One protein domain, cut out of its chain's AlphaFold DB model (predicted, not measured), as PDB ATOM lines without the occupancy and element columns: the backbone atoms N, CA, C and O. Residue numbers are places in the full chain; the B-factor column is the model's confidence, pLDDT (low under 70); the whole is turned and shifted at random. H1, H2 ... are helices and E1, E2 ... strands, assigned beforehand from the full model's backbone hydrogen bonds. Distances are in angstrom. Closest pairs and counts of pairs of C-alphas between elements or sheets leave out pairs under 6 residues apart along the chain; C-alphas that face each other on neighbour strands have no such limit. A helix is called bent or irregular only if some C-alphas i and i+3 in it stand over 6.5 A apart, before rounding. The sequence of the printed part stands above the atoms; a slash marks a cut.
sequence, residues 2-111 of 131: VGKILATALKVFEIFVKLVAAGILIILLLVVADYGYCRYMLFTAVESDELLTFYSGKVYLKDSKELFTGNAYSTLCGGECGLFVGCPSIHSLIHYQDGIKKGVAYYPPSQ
ATOM      1  N   VAL A   2     -53.304  66.403  -4.058       68.19
ATOM      2  CA  VAL A   2     -52.207  65.892  -4.913       68.19
ATOM      3  C   VAL A   2     -51.449  64.689  -4.317       68.19
ATOM      4  O   VAL A   2     -51.254  63.694  -5.006       68.19
ATOM      5  N   GLY A   3     -51.112  64.706  -3.021       74.19
ATOM      6  CA  GLY A   3     -50.368  63.603  -2.384       74.19
ATOM      7  C   GLY A   3     -51.112  62.258  -2.314       74.19
ATOM      8  O   GLY A   3     -50.485  61.208  -2.408       74.19
ATOM      9  N   LYS A   4     -52.451  62.266  -2.215       76.25
ATOM     10  CA  LYS A   4     -53.258  61.029  -2.237       76.25
ATOM     11  C   LYS A   4     -53.341  60.433  -3.645       76.25
ATOM     12  O   LYS A   4     -53.316  59.218  -3.785       76.25
ATOM     13  N   ILE A   5     -53.405  61.280  -4.672       80.69
ATOM     14  CA  ILE A   5     -53.426  60.850  -6.078       80.69
ATOM     15  C   ILE A   5     -52.080  60.213  -6.447       80.69
ATOM     16  O   ILE A   5     -52.056  59.128  -7.022       80.69
ATOM     17  N   LEU A   6     -50.973  60.836  -6.032       83.06
ATOM     18  CA  LEU A   6     -49.622  60.329  -6.282       83.06
ATOM     19  C   LEU A   6     -49.373  58.972  -5.597       83.06
ATOM     20  O   LEU A   6     -48.845  58.055  -6.219       83.06
ATOM     21  N   ALA A   7     -49.817  58.812  -4.346       81.69
ATOM     22  CA  ALA A   7     -49.681  57.553  -3.611       81.69
ATOM     23  C   ALA A   7     -50.507  56.408  -4.226       81.69
ATOM     24  O   ALA A   7     -50.050  55.265  -4.264       81.69
ATOM     25  N   THR A   8     -51.711  56.697  -4.728       85.25
ATOM     26  CA  THR A   8     -52.535  55.700  -5.429       85.25
ATOM     27  C   THR A   8     -51.912  55.310  -6.768       85.25
ATOM     28  O   THR A   8     -51.836  54.122  -7.070       85.25
ATOM     29  N   ALA A   9     -51.408  56.277  -7.539       85.06
ATOM     30  CA  ALA A   9     -50.729  56.012  -8.807       85.06
ATOM     31  C   ALA A   9     -49.484  55.128  -8.620       85.06
ATOM     32  O   ALA A   9     -49.289  54.177  -9.376       85.06
ATOM     33  N   LEU A  10     -48.697  55.377  -7.567       89.75
ATOM     34  CA  LEU A  10     -47.524  54.565  -7.240       89.75
ATOM     35  C   LEU A  10     -47.904  53.112  -6.914       89.75
ATOM     36  O   LEU A  10     -47.292  52.185  -7.435       89.75
ATOM     37  N   LYS A  11     -48.966  52.897  -6.126       89.44
ATOM     38  CA  LYS A  11     -49.465  51.546  -5.814       89.44
ATOM     39  C   LYS A  11     -49.963  50.802  -7.050       89.44
ATOM     40  O   LYS A  11     -49.703  49.611  -7.190       89.44
ATOM     41  N   VAL A  12     -50.678  51.487  -7.944       90.31
ATOM     42  CA  VAL A  12     -51.145  50.890  -9.206       90.31
ATOM     43  C   VAL A  12     -49.955  50.492 -10.080       90.31
ATOM     44  O   VAL A  12     -49.945  49.391 -10.625       90.31
ATOM     45  N   PHE A  13     -48.927  51.339 -10.152       91.81
ATOM     46  CA  PHE A  13     -47.696  51.035 -10.876       91.81
ATOM     47  C   PHE A  13     -46.951  49.828 -10.281       91.81
ATOM     48  O   PHE A  13     -46.573  48.920 -11.017       91.81
ATOM     49  N   GLU A  14     -46.804  49.752  -8.957       91.62
ATOM     50  CA  GLU A  14     -46.192  48.594  -8.289       91.62
ATOM     51  C   GLU A  14     -46.952  47.288  -8.555       91.62
ATOM     52  O   GLU A  14     -46.336  46.250  -8.803       91.62
ATOM     53  N   ILE A  15     -48.289  47.323  -8.511       93.62
ATOM     54  CA  ILE A  15     -49.130  46.160  -8.828       93.62
ATOM     55  C   ILE A  15     -48.928  45.748 -10.286       93.62
ATOM     56  O   ILE A  15     -48.740  44.565 -10.564       93.62
ATOM     57  N   PHE A  16     -48.911  46.711 -11.208       94.06
ATOM     58  CA  PHE A  16     -48.680  46.448 -12.623       94.06
ATOM     59  C   PHE A  16     -47.322  45.775 -12.864       94.06
ATOM     60  O   PHE A  16     -47.267  44.733 -13.514       94.06
ATOM     61  N   VAL A  17     -46.240  46.294 -12.274       95.12
ATOM     62  CA  VAL A  17     -44.898  45.695 -12.398       95.12
ATOM     63  C   VAL A  17     -44.878  44.261 -11.857       95.12
ATOM     64  O   VAL A  17     -44.311  43.377 -12.496       95.12
ATOM     65  N   LYS A  18     -45.537  43.997 -10.721       94.38
ATOM     66  CA  LYS A  18     -45.641  42.639 -10.159       94.38
ATOM     67  C   LYS A  18     -46.393  41.683 -11.082       94.38
ATOM     68  O   LYS A  18     -45.967  40.541 -11.230       94.38
ATOM     69  N   LEU A  19     -47.475  42.136 -11.716       94.94
ATOM     70  CA  LEU A  19     -48.235  41.325 -12.671       94.94
ATOM     71  C   LEU A  19     -47.414  41.006 -13.924       94.94
ATOM     72  O   LEU A  19     -47.409  39.860 -14.368       94.94
ATOM     73  N   VAL A  20     -46.673  41.982 -14.456       95.38
ATOM     74  CA  VAL A  20     -45.768  41.762 -15.596       95.38
ATOM     75  C   VAL A  20     -44.668  40.764 -15.228       95.38
ATOM     76  O   VAL A  20     -44.438  39.809 -15.967       95.38
ATOM     77  N   ALA A  21     -44.030  40.931 -14.067       95.19
ATOM     78  CA  ALA A  21     -42.999  40.012 -13.594       95.19
ATOM     79  C   ALA A  21     -43.539  38.586 -13.390       95.19
ATOM     80  O   ALA A  21     -42.899  37.622 -13.808       95.19
ATOM     81  N   ALA A  22     -44.735  38.445 -12.807       95.25
ATOM     82  CA  ALA A  22     -45.402  37.153 -12.663       95.25
ATOM     83  C   ALA A  22     -45.719  36.519 -14.026       95.25
ATOM     84  O   ALA A  22     -45.480  35.329 -14.212       95.25
ATOM     85  N   GLY A  23     -46.191  37.309 -14.995       93.94
ATOM     86  CA  GLY A  23     -46.441  36.842 -16.359       93.94
ATOM     87  C   GLY A  23     -45.177  36.312 -17.040       93.94
ATOM     88  O   GLY A  23     -45.191  35.208 -17.581       93.94
ATOM     89  N   ILE A  24     -44.064  37.047 -16.949       93.75
ATOM     90  CA  ILE A  24     -42.765  36.607 -17.484       93.75
ATOM     91  C   ILE A  24     -42.312  35.309 -16.810       93.75
ATOM     92  O   ILE A  24     -41.889  34.379 -17.493       93.75
ATOM     93  N   LEU A  25     -42.433  35.214 -15.483       94.50
ATOM     94  CA  LEU A  25     -42.056  34.012 -14.739       94.50
ATOM     95  C   LEU A  25     -42.873  32.788 -15.175       94.50
ATOM     96  O   LEU A  25     -42.305  31.716 -15.359       94.50
ATOM     97  N   ILE A  26     -44.184  32.944 -15.374       92.50
ATOM     98  CA  ILE A  26     -45.054  31.863 -15.854       92.50
ATOM     99  C   ILE A  26     -44.615  31.403 -17.246       92.50
ATOM    100  O   ILE A  26     -44.473  30.204 -17.465       92.50
ATOM    101  N   ILE A  27     -44.345  32.334 -18.166       87.38
ATOM    102  CA  ILE A  27     -43.863  31.996 -19.513       87.38
ATOM    103  C   ILE A  27     -42.542  31.224 -19.432       87.38
ATOM    104  O   ILE A  27     -42.402  30.188 -20.074       87.38
ATOM    105  N   LEU A  28     -41.595  31.672 -18.603       85.81
ATOM    106  CA  LEU A  28     -40.320  30.975 -18.412       85.81
ATOM    107  C   LEU A  28     -40.511  29.558 -17.861       85.81
ATOM    108  O   LEU A  28     -39.881  28.625 -18.351       85.81
ATOM    109  N   LEU A  29     -41.392  29.380 -16.874       86.69
ATOM    110  CA  LEU A  29     -41.699  28.061 -16.318       86.69
ATOM    111  C   LEU A  29     -42.325  27.135 -17.364       86.69
ATOM    112  O   LEU A  29     -41.957  25.964 -17.422       86.69
ATOM    113  N   LEU A  30     -43.221  27.656 -18.206       82.75
ATOM    114  CA  LEU A  30     -43.809  26.894 -19.305       82.75
ATOM    115  C   LEU A  30     -42.742  26.463 -20.314       82.75
ATOM    116  O   LEU A  30     -42.707  25.293 -20.670       82.75
ATOM    117  N   VAL A  31     -41.828  27.355 -20.706       77.44
ATOM    118  CA  VAL A  31     -40.722  27.028 -21.626       77.44
ATOM    119  C   VAL A  31     -39.794  25.958 -21.038       77.44
ATOM    120  O   VAL A  31     -39.378  25.040 -21.742       77.44
ATOM    121  N   VAL A  32     -39.478  26.035 -19.741       79.25
ATOM    122  CA  VAL A  32     -38.641  25.024 -19.070       79.25
ATOM    123  C   VAL A  32     -39.357  23.676 -18.979       79.25
ATOM    124  O   VAL A  32     -38.733  22.642 -19.217       79.25
ATOM    125  N   ALA A  33     -40.652  23.674 -18.650       77.81
ATOM    126  CA  ALA A  33     -41.456  22.457 -18.585       77.81
ATOM    127  C   ALA A  33     -41.562  21.778 -19.958       77.81
ATOM    128  O   ALA A  33     -41.385  20.565 -20.051       77.81
ATOM    129  N   ASP A  34     -41.770  22.567 -21.009       74.62
ATOM    130  CA  ASP A  34     -41.838  22.126 -22.403       74.62
ATOM    131  C   ASP A  34     -40.518  21.478 -22.846       74.62
ATOM    132  O   ASP A  34     -40.479  20.315 -23.244       74.62
ATOM    133  N   TYR A  35     -39.394  22.172 -22.629       71.75
ATOM    134  CA  TYR A  35     -38.064  21.648 -22.946       71.75
ATOM    135  C   TYR A  35     -37.729  20.364 -22.171       71.75
ATOM    136  O   TYR A  35     -37.137  19.425 -22.714       71.75
ATOM    137  N   GLY A  36     -38.110  20.309 -20.890       73.44
ATOM    138  CA  GLY A  36     -37.951  19.123 -20.052       73.44
ATOM    139  C   GLY A  36     -38.778  17.941 -20.556       73.44
ATOM    140  O   GLY A  36     -38.252  16.830 -20.658       73.44
ATOM    141  N   TYR A  37     -40.036  18.184 -20.929       74.25
ATOM    142  CA  TYR A  37     -40.927  17.180 -21.505       74.25
ATOM    143  C   TYR A  37     -40.367  16.615 -22.813       74.25
ATOM    144  O   TYR A  37     -40.307  15.399 -22.984       74.25
ATOM    145  N   CYS A  38     -39.846  17.468 -23.693       71.94
ATOM    146  CA  CYS A  38     -39.237  17.028 -24.946       71.94
ATOM    147  C   CYS A  38     -38.020  16.137 -24.757       71.94
ATOM    148  O   CYS A  38     -37.884  15.096 -25.400       71.94
ATOM    149  N   ARG A  39     -37.132  16.525 -23.837       69.19
ATOM    150  CA  ARG A  39     -35.975  15.698 -23.488       69.19
ATOM    151  C   ARG A  39     -36.387  14.358 -22.894       69.19
ATOM    152  O   ARG A  39     -35.715  13.364 -23.170       69.19
ATOM    153  N   TYR A  40     -37.450  14.335 -22.093       72.56
ATOM    154  CA  TYR A  40     -38.006  13.106 -21.538       72.56
ATOM    155  C   TYR A  40     -38.560  12.198 -22.642       72.56
ATOM    156  O   TYR A  40     -38.153  11.042 -22.725       72.56
ATOM    157  N   MET A  41     -39.395  12.732 -23.537       71.19
ATOM    158  CA  MET A  41     -39.979  11.975 -24.649       71.19
ATOM    159  C   MET A  41     -38.911  11.363 -25.559       71.19
ATOM    160  O   MET A  41     -38.979  10.177 -25.870       71.19
ATOM    161  N   LEU A  42     -37.871  12.123 -25.915       69.12
ATOM    162  CA  LEU A  42     -36.734  11.604 -26.687       69.12
ATOM    163  C   LEU A  42     -35.964  10.500 -25.962       69.12
ATOM    164  O   LEU A  42     -35.470   9.566 -26.587       69.12
ATOM    165  N   PHE A  43     -35.852  10.591 -24.636       66.06
ATOM    166  CA  PHE A  43     -35.173   9.567 -23.852       66.06
ATOM    167  C   PHE A  43     -35.920   8.228 -23.892       66.06
ATOM    168  O   PHE A  43     -35.259   7.187 -23.847       66.06
ATOM    169  N   THR A  44     -37.253   8.271 -23.978       64.38
ATOM    170  CA  THR A  44     -38.137   7.098 -24.002       64.38
ATOM    171  C   THR A  44     -38.468   6.600 -25.413       64.38
ATOM    172  O   THR A  44     -38.744   5.420 -25.576       64.38
ATOM    173  N   ALA A  45     -38.420   7.451 -26.443       60.25
ATOM    174  CA  ALA A  45     -38.869   7.109 -27.800       60.25
ATOM    175  C   ALA A  45     -38.068   5.971 -28.462       60.25
ATOM    176  O   ALA A  45     -38.635   5.164 -29.189       60.25
ATOM    177  N   VAL A  46     -36.769   5.843 -28.171       57.88
ATOM    178  CA  VAL A  46     -35.941   4.732 -28.695       57.88
ATOM    179  C   VAL A  46     -36.384   3.368 -28.149       57.88
ATOM    180  O   VAL A  46     -36.148   2.337 -28.770       57.88
ATOM    181  N   GLU A  47     -37.054   3.340 -26.995       55.66
ATOM    182  CA  GLU A  47     -37.593   2.103 -26.425       55.66
ATOM    183  C   GLU A  47     -38.830   1.598 -27.196       55.66
ATOM    184  O   GLU A  47     -39.243   0.457 -26.987       55.66
ATOM    185  N   SER A  48     -39.387   2.406 -28.113       52.91
ATOM    186  CA  SER A  48     -40.549   2.083 -28.948       52.91
ATOM    187  C   SER A  48     -40.255   2.136 -30.455       52.91
ATOM    188  O   SER A  48     -41.122   2.531 -31.234       52.91
ATOM    189  N   ASP A  49     -39.037   1.792 -30.870       62.25
ATOM    190  CA  ASP A  49     -38.652   1.767 -32.285       62.25
ATOM    191  C   ASP A  49     -39.191   0.508 -32.997       62.25
ATOM    192  O   ASP A  49     -39.326  -0.567 -32.408       62.25
ATOM    193  N   GLU A  50     -39.472   0.613 -34.293       66.50
ATOM    194  CA  GLU A  50     -39.852  -0.519 -35.131       66.50
ATOM    195  C   GLU A  50     -38.733  -1.543 -35.334       66.50
ATOM    196  O   GLU A  50     -39.019  -2.606 -35.879       66.50
ATOM    197  N   LEU A  51     -37.495  -1.263 -34.926       72.06
ATOM    198  CA  LEU A  51     -36.334  -2.140 -35.123       72.06
ATOM    199  C   LEU A  51     -35.752  -2.702 -33.831       72.06
ATOM    200  O   LEU A  51     -34.954  -3.642 -33.870       72.06
ATOM    201  N   LEU A  52     -36.134  -2.136 -32.688       78.69
ATOM    202  CA  LEU A  52     -35.597  -2.488 -31.384       78.69
ATOM    203  C   LEU A  52     -36.730  -2.921 -30.459       78.69
ATOM    204  O   LEU A  52     -37.843  -2.417 -30.516       78.69
ATOM    205  N   THR A  53     -36.467  -3.891 -29.594       81.50
ATOM    206  CA  THR A  53     -37.431  -4.339 -28.587       81.50
ATOM    207  C   THR A  53     -36.807  -4.241 -27.211       81.50
ATOM    208  O   THR A  53     -35.717  -4.761 -26.972       81.50
ATOM    209  N   PHE A  54     -37.508  -3.589 -26.285       80.81
ATOM    210  CA  PHE A  54     -37.089  -3.517 -24.895       80.81
ATOM    211  C   PHE A  54     -37.702  -4.662 -24.086       80.81
ATOM    212  O   PHE A  54     -38.922  -4.805 -24.001       80.81
ATOM    213  N   TYR A  55     -36.857  -5.475 -23.459       81.62
ATOM    214  CA  TYR A  55     -37.287  -6.559 -22.583       81.62
ATOM    215  C   TYR A  55     -36.357  -6.670 -21.374       81.62
ATOM    216  O   TYR A  55     -35.136  -6.696 -21.504       81.62
ATOM    217  N   SER A  56     -36.934  -6.724 -20.172       84.75
ATOM    218  CA  SER A  56     -36.193  -6.907 -18.912       84.75
ATOM    219  C   SER A  56     -34.989  -5.965 -18.722       84.75
ATOM    220  O   SER A  56     -33.937  -6.386 -18.241       84.75
ATOM    221  N   GLY A  57     -35.121  -4.686 -19.090       82.31
ATOM    222  CA  GLY A  57     -34.046  -3.704 -18.901       82.31
ATOM    223  C   GLY A  57     -32.985  -3.691 -20.004       82.31
ATOM    224  O   GLY A  57     -32.001  -2.963 -19.879       82.31
ATOM    225  N   LYS A  58     -33.150  -4.502 -21.056       88.06
ATOM    226  CA  LYS A  58     -32.212  -4.609 -22.175       88.06
ATOM    227  C   LYS A  58     -32.911  -4.379 -23.507       88.06
ATOM    228  O   LYS A  58     -34.085  -4.707 -23.671       88.06
ATOM    229  N   VAL A  59     -32.157  -3.839 -24.455       85.38
ATOM    230  CA  VAL A  59     -32.576  -3.635 -25.838       85.38
ATOM    231  C   VAL A  59     -32.071  -4.776 -26.714       85.38
ATOM    232  O   VAL A  59     -30.892  -5.139 -26.680       85.38
ATOM    233  N   TYR A  60     -32.981  -5.311 -27.513       86.38
ATOM    234  CA  TYR A  60     -32.758  -6.383 -28.470       86.38
ATOM    235  C   TYR A  60     -33.056  -5.890 -29.879       86.38
ATOM    236  O   TYR A  60     -33.864  -4.979 -30.058       86.38
ATOM    237  N   LEU A  61     -32.445  -6.524 -30.875       85.06
ATOM    238  CA  LEU A  61     -32.923  -6.410 -32.249       85.06
ATOM    239  C   LEU A  61     -34.324  -7.025 -32.334       85.06
ATOM    240  O   LEU A  61     -34.559  -8.118 -31.811       85.06
ATOM    241  N   LYS A  62     -35.267  -6.319 -32.959       78.81
ATOM    242  CA  LYS A  62     -36.640  -6.803 -33.108       78.81
ATOM    243  C   LYS A  62     -36.659  -8.118 -33.879       78.81
ATOM    244  O   LYS A  62     -35.837  -8.353 -34.761       78.81
ATOM    245  N   ASP A  63     -37.582  -8.989 -33.485       81.56
ATOM    246  CA  ASP A  63     -37.731 -10.348 -34.014       81.56
ATOM    247  C   ASP A  63     -36.485 -11.238 -33.821       81.56
ATOM    248  O   ASP A  63     -36.400 -12.343 -34.357       81.56
ATOM    249  N   SER A  64     -35.540 -10.796 -32.984       81.31
ATOM    250  CA  SER A  64     -34.332 -11.517 -32.603       81.31
ATOM    251  C   SER A  64     -34.194 -11.591 -31.077       81.31
ATOM    252  O   SER A  64     -34.808 -10.844 -30.317       81.31
ATOM    253  N   LYS A  65     -33.376 -12.539 -30.608       83.88
ATOM    254  CA  LYS A  65     -32.929 -12.617 -29.203       83.88
ATOM    255  C   LYS A  65     -31.555 -11.979 -28.997       83.88
ATOM    256  O   LYS A  65     -30.997 -12.065 -27.904       83.88
ATOM    257  N   GLU A  66     -30.998 -11.374 -30.038       89.81
ATOM    258  CA  GLU A  66     -29.689 -10.740 -30.006       89.81
ATOM    259  C   GLU A  66     -29.760  -9.373 -29.332       89.81
ATOM    260  O   GLU A  66     -30.652  -8.565 -29.594       89.81
ATOM    261  N   LEU A  67     -28.804  -9.134 -28.439       89.06
ATOM    262  CA  LEU A  67     -28.656  -7.862 -27.749       89.06
ATOM    263  C   LEU A  67     -28.127  -6.809 -28.715       89.06
ATOM    264  O   LEU A  67     -27.178  -7.058 -29.456       89.06
ATOM    265  N   PHE A  68     -28.708  -5.616 -28.664       85.06
ATOM    266  CA  PHE A  68     -28.261  -4.519 -29.507       85.06
ATOM    267  C   PHE A  68     -26.982  -3.877 -28.954       85.06
ATOM    268  O   PHE A  68     -26.935  -3.434 -27.803       85.06
ATOM    269  N   THR A  69     -25.960  -3.779 -29.798       85.75
ATOM    270  CA  THR A  69     -24.755  -2.978 -29.556       85.75
ATOM    271  C   THR A  69     -24.595  -2.024 -30.726       85.75
ATOM    272  O   THR A  69     -24.518  -2.457 -31.871       85.75
ATOM    273  N   GLY A  70     -24.557  -0.726 -30.445       81.00
ATOM    274  CA  GLY A  70     -24.530   0.296 -31.481       81.00
ATOM    275  C   GLY A  70     -25.131   1.608 -31.007       81.00
ATOM    276  O   GLY A  70     -25.309   1.844 -29.813       81.00
ATOM    277  N   ASN A  71     -25.432   2.481 -31.961       78.50
ATOM    278  CA  ASN A  71     -26.067   3.758 -31.687       78.50
ATOM    279  C   ASN A  71     -27.475   3.768 -32.278       78.50
ATOM    280  O   ASN A  71     -27.663   3.356 -33.419       78.50
ATOM    281  N   ALA A  72     -28.443   4.257 -31.513       76.06
ATOM    282  CA  ALA A  72     -29.800   4.505 -31.975       76.06
ATOM    283  C   ALA A  72     -30.029   6.014 -32.049       76.06
ATOM    284  O   ALA A  72     -29.703   6.746 -31.110       76.06
ATOM    285  N   TYR A  73     -30.562   6.474 -33.173       75.62
ATOM    286  CA  TYR A  73     -30.886   7.874 -33.393       75.62
ATOM    287  C   TYR A  73     -32.384   8.086 -33.216       75.62
ATOM    288  O   TYR A  73     -33.179   7.301 -33.717       75.62
ATOM    289  N   SER A  74     -32.765   9.155 -32.526       73.56
ATOM    290  CA  SER A  74     -34.160   9.560 -32.411       73.56
ATOM    291  C   SER A  74     -34.276  11.066 -32.559       73.56
ATOM    292  O   SER A  74     -33.505  11.829 -31.968       73.56
ATOM    293  N   THR A  75     -35.257  11.470 -33.353       72.38
ATOM    294  CA  THR A  75     -35.659  12.855 -33.567       72.38
ATOM    295  C   THR A  75     -37.082  13.024 -33.076       72.38
ATOM    296  O   THR A  75     -37.894  12.105 -33.164       72.38
ATOM    297  N   LEU A  76     -37.376  14.203 -32.550       70.00
ATOM    298  CA  LEU A  76     -38.728  14.587 -32.210       70.00
ATOM    299  C   LEU A  76     -38.994  15.940 -32.847       70.00
ATOM    300  O   LEU A  76     -38.271  16.916 -32.604       70.00
ATOM    301  N   CYS A  77     -40.010  15.971 -33.709       66.81
ATOM    302  CA  CYS A  77     -40.407  17.176 -34.413       66.81
ATOM    303  C   CYS A  77     -40.831  18.211 -33.378       66.81
ATOM    304  O   CYS A  77     -41.679  17.932 -32.535       66.81
ATOM    305  N   GLY A  78     -40.284  19.424 -33.429       60.09
ATOM    306  CA  GLY A  78     -40.571  20.396 -32.374       60.09
ATOM    307  C   GLY A  78     -42.049  20.816 -32.290       60.09
ATOM    308  O   GLY A  78     -42.486  21.271 -31.245       60.09
ATOM    309  N   GLY A  79     -42.862  20.570 -33.326       59.31
ATOM    310  CA  GLY A  79     -44.324  20.721 -33.259       59.31
ATOM    311  C   GLY A  79     -45.064  19.637 -32.458       59.31
ATOM    312  O   GLY A  79     -46.201  19.857 -32.058       59.31
ATOM    313  N   GLU A  80     -44.440  18.486 -32.204       58.62
ATOM    314  CA  GLU A  80     -45.002  17.377 -31.410       58.62
ATOM    315  C   GLU A  80     -44.715  17.541 -29.912       58.62
ATOM    316  O   GLU A  80     -45.112  16.727 -29.075       58.62
ATOM    317  N   CYS A  81     -44.022  18.623 -29.572       58.69
ATOM    318  CA  CYS A  81     -43.445  18.852 -28.278       58.69
ATOM    319  C   CYS A  81     -44.073  20.069 -27.599       58.69
ATOM    320  O   CYS A  81     -43.572  21.184 -27.675       58.69
ATOM    321  N   GLY A  82     -45.220  19.799 -26.973       54.53
ATOM    322  CA  GLY A  82     -45.964  20.690 -26.088       54.53
ATOM    323  C   GLY A  82     -46.610  21.926 -26.729       54.53
ATOM    324  O   GLY A  82     -47.171  21.850 -27.819       54.53
ATOM    325  N   LEU A  83     -46.718  23.018 -25.964       54.69
ATOM    326  CA  LEU A  83     -47.732  24.077 -26.177       54.69
ATOM    327  C   LEU A  83     -47.363  25.117 -27.250       54.69
ATOM    328  O   LEU A  83     -48.212  25.937 -27.614       54.69
ATOM    329  N   PHE A  84     -46.123  25.118 -27.743       53.81
ATOM    330  CA  PHE A  84     -45.610  26.163 -28.626       53.81
ATOM    331  C   PHE A  84     -45.379  25.648 -30.052       53.81
ATOM    332  O   PHE A  84     -44.465  24.881 -30.339       53.81
ATOM    333  N   VAL A  85     -46.208  26.131 -30.980       54.41
ATOM    334  CA  VAL A  85     -46.056  25.895 -32.421       54.41
ATOM    335  C   VAL A  85     -44.744  26.523 -32.902       54.41
ATOM    336  O   VAL A  85     -44.552  27.731 -32.771       54.41
ATOM    337  N   GLY A  86     -43.859  25.714 -33.490       56.41
ATOM    338  CA  GLY A  86     -42.595  26.177 -34.076       56.41
ATOM    339  C   GLY A  86     -41.356  25.984 -33.200       56.41
ATOM    340  O   GLY A  86     -40.314  26.571 -33.497       56.41
ATOM    341  N   CYS A  87     -41.434  25.165 -32.147       61.25
ATOM    342  CA  CYS A  87     -40.231  24.691 -31.471       61.25
ATOM    343  C   CYS A  87     -39.299  23.992 -32.489       61.25
ATOM    344  O   CYS A  87     -39.777  23.314 -33.404       61.25
ATOM    345  N   PRO A  88     -37.975  24.179 -32.382       65.25
ATOM    346  CA  PRO A  88     -37.021  23.444 -33.203       65.25
ATOM    347  C   PRO A  88     -37.072  21.950 -32.863       65.25
ATOM    348  O   PRO A  88     -37.246  21.579 -31.700       65.25
ATOM    349  N   SER A  89     -36.903  21.097 -33.870       70.56
ATOM    350  CA  SER A  89     -36.723  19.660 -33.687       70.56
ATOM    351  C   SER A  89     -35.515  19.390 -32.799       70.56
ATOM    352  O   SER A  89     -34.478  20.055 -32.894       70.56
ATOM    353  N   ILE A  90     -35.658  18.412 -31.910       73.12
ATOM    354  CA  ILE A  90     -34.597  18.001 -30.995       73.12
ATOM    355  C   ILE A  90     -34.168  16.595 -31.396       73.12
ATOM    356  O   ILE A  90     -34.997  15.734 -31.679       73.12
ATOM    357  N   HIS A  91     -32.857  16.375 -31.385       75.25
ATOM    358  CA  HIS A  91     -32.243  15.141 -31.851       75.25
ATOM    359  C   HIS A  91     -31.403  14.522 -30.743       75.25
ATOM    360  O   HIS A  91     -30.705  15.219 -29.995       75.25
ATOM    361  N   SER A  92     -31.461  13.200 -30.638       75.75
ATOM    362  CA  SER A  92     -30.704  12.429 -29.662       75.75
ATOM    363  C   SER A  92     -30.041  11.220 -30.309       75.75
ATOM    364  O   SER A  92     -30.596  10.582 -31.201       75.75
ATOM    365  N   LEU A  93     -28.838  10.909 -29.836       78.94
ATOM    366  CA  LEU A  93     -28.134   9.675 -30.149       78.94
ATOM    367  C   LEU A  93     -27.921   8.916 -28.848       78.94
ATOM    368  O   LEU A  93     -27.336   9.444 -27.897       78.94
ATOM    369  N   ILE A  94     -28.389   7.679 -28.807       79.38
ATOM    370  CA  ILE A  94     -28.277   6.810 -27.646       79.38
ATOM    371  C   ILE A  94     -27.298   5.693 -27.969       79.38
ATOM    372  O   ILE A  94     -27.473   4.974 -28.947       79.38
ATOM    373  N   HIS A  95     -26.278   5.538 -27.129       81.50
ATOM    374  CA  HIS A  95     -25.301   4.467 -27.264       81.50
ATOM    375  C   HIS A  95     -25.709   3.258 -26.419       81.50
ATOM    376  O   HIS A  95     -25.958   3.390 -25.213       81.50
ATOM    377  N   TYR A  96     -25.728   2.082 -27.042       84.31
ATOM    378  CA  TYR A  96     -25.990   0.791 -26.419       84.31
ATOM    379  C   TYR A  96     -24.781  -0.131 -26.551       84.31
ATOM    380  O   TYR A  96     -24.132  -0.194 -27.594       84.31
ATOM    381  N   GLN A  97     -24.528  -0.899 -25.497       86.94
ATOM    382  CA  GLN A  97     -23.554  -1.981 -25.491       86.94
ATOM    383  C   GLN A  97     -24.148  -3.164 -24.733       86.94
ATOM    384  O   GLN A  97     -24.564  -3.020 -23.579       86.94
ATOM    385  N   ASP A  98     -24.208  -4.314 -25.399       90.12
ATOM    386  CA  ASP A  98     -24.823  -5.553 -24.913       90.12
ATOM    387  C   ASP A  98     -26.277  -5.343 -24.454       90.12
ATOM    388  O   ASP A  98     -26.718  -5.837 -23.412       90.12
ATOM    389  N   GLY A  99     -27.021  -4.547 -25.226       85.06
ATOM    390  CA  GLY A  99     -28.406  -4.162 -24.967       85.06
ATOM    391  C   GLY A  99     -28.579  -3.171 -23.817       85.06
ATOM    392  O   GLY A  99     -29.708  -2.828 -23.479       85.06
ATOM    393  N   ILE A 100     -27.496  -2.693 -23.201       87.19
ATOM    394  CA  ILE A 100     -27.542  -1.755 -22.077       87.19
ATOM    395  C   ILE A 100     -27.213  -0.351 -22.573       87.19
ATOM    396  O   ILE A 100     -26.174  -0.125 -23.191       87.19
ATOM    397  N   LYS A 101     -28.071   0.610 -22.231       83.69
ATOM    398  CA  LYS A 101     -27.848   2.037 -22.477       83.69
ATOM    399  C   LYS A 101     -26.606   2.517 -21.721       83.69
ATOM    400  O   LYS A 101     -26.558   2.445 -20.493       83.69
ATOM    401  N   LYS A 102     -25.599   3.002 -22.446       83.75
ATOM    402  CA  LYS A 102     -24.331   3.506 -21.890       83.75
ATOM    403  C   LYS A 102     -24.261   5.026 -21.839       83.75
ATOM    404  O   LYS A 102     -23.578   5.570 -20.978       83.75
ATOM    405  N   GLY A 103     -24.968   5.712 -22.733       75.50
ATOM    406  CA  GLY A 103     -24.950   7.168 -22.778       75.50
ATOM    407  C   GLY A 103     -25.970   7.745 -23.746       75.50
ATOM    408  O   GLY A 103     -26.503   7.039 -24.602       75.50
ATOM    409  N   VAL A 104     -26.236   9.039 -23.584       75.06
ATOM    410  CA  VAL A 104     -27.096   9.829 -24.471       75.06
ATOM    411  C   VAL A 104     -26.362  11.110 -24.824       75.06
ATOM    412  O   VAL A 104     -25.910  11.831 -23.933       75.06
ATOM    413  N   ALA A 105     -26.272  11.399 -26.115       73.94
ATOM    414  CA  ALA A 105     -25.859  12.693 -26.627       73.94
ATOM    415  C   ALA A 105     -27.094  13.430 -27.153       73.94
ATOM    416  O   ALA A 105     -27.881  12.870 -27.917       73.94
ATOM    417  N   TYR A 106     -27.252  14.686 -26.740       70.19
ATOM    418  CA  TYR A 106     -28.277  15.587 -27.262       70.19
ATOM    419  C   TYR A 106     -27.616  16.571 -28.215       70.19
ATOM    420  O   TYR A 106     -26.611  17.190 -27.856       70.19
ATOM    421  N   TYR A 107     -28.184  16.720 -29.403       67.50
ATOM    422  CA  TYR A 107     -27.665  17.637 -30.410       67.50
ATOM    423  C   TYR A 107     -28.388  18.982 -30.348       67.50
ATOM    424  O   TYR A 107     -29.477  19.074 -29.764       67.50
ATOM    425  N   PRO A 108     -27.770  20.046 -30.893       61.16
ATOM    426  CA  PRO A 108     -28.396  21.353 -30.947       61.16
ATOM    427  C   PRO A 108     -29.773  21.258 -31.610       61.16
ATOM    428  O   PRO A 108     -29.941  20.471 -32.547       61.16
ATOM    429  N   PRO A 109     -30.745  22.062 -31.157       60.25
ATOM    430  CA  PRO A 109     -32.037  22.112 -31.808       60.25
ATOM    431  C   PRO A 109     -31.868  22.524 -33.267       60.25
ATOM    432  O   PRO A 109     -31.121  23.457 -33.573       60.25
ATOM    433  N   SER A 110     -32.568  21.838 -34.159       61.94
ATOM    434  CA  SER A 110     -32.523  22.107 -35.587       61.94
ATOM    435  C   SER A 110     -33.924  22.419 -36.104       61.94
ATOM    436  O   SER A 110     -34.926  22.043 -35.504       61.94
ATOM    437  N   GLN A 111     -34.032  23.154 -37.208       59.03
ATOM    438  CA  GLN A 111     -35.346  23.508 -37.756       59.03
ATOM    439  C   GLN A 111     -35.956  22.388 -38.608       59.03
ATOM    440  O   GLN A 111     -37.042  22.569 -39.158       59.03
TER     441      GLN A 111
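Overview. This is residues 2 to 111 of the 131 residues of an uncharacterized protein of Pelagibaculum spongiae (UniProt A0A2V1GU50). One long helix, H1, sticks out as an arm through its free residues 2 to 29, while its residues 35 to 47 pack over one face of a small antiparallel sheet, E3 E4 E5; the hairpin E1 E2 sits by its end. The 110 printed residues hold one named helix, then five strands, a mixed class. The whole is extended, radius of gyration of the C-alphas 23.3 A, spanning 84 by 27 by 19 A.

Along the chain. Find C-alpha 2 at (-52.207, 65.892, -4.913); H1 runs 69.2 A to residue 48, with a kink of 25 degrees near residue 42, and is only just irregular: C-alphas 43 and 46 are 6.9 A apart. Then come E1, residues 52 to 55; E2, 58 to 61; E3, 70 to 76, 20.2 A; E4, 90 to 97, 23.5 A; and E5, 100 to 106, ending at (-28.277, 15.587, -27.262).

Arrangement. H1 is on the strongly twisted meander E3 E4 E5, each strand the antiparallel neighbour of the one before, making two layers; its height over the sheet is 12.1 A. The closest C-alphas of H1 and E3 are Val 46 and Ser 74, 6.3 A. Within hydrogen-bond range look for N 72 and O 94, 2.8 A, in hairpin E3 E4; N 95 and O 103, 2.9 A, in hairpin E4 E5; N 53 and O 60, 2.9 A, in hairpin E1 E2. In H1, 40 of 43 O i to N i+4 pairs are within range.

Size, cuts and confidence. The C-alphas farthest apart, Val 2 and Lys 65, are 84.4 A apart; the printed part has no cut. The link E3 to E4 is long, and pLDDT is under 70 in 28 residues, among them 42 to 50 and 77 to 88.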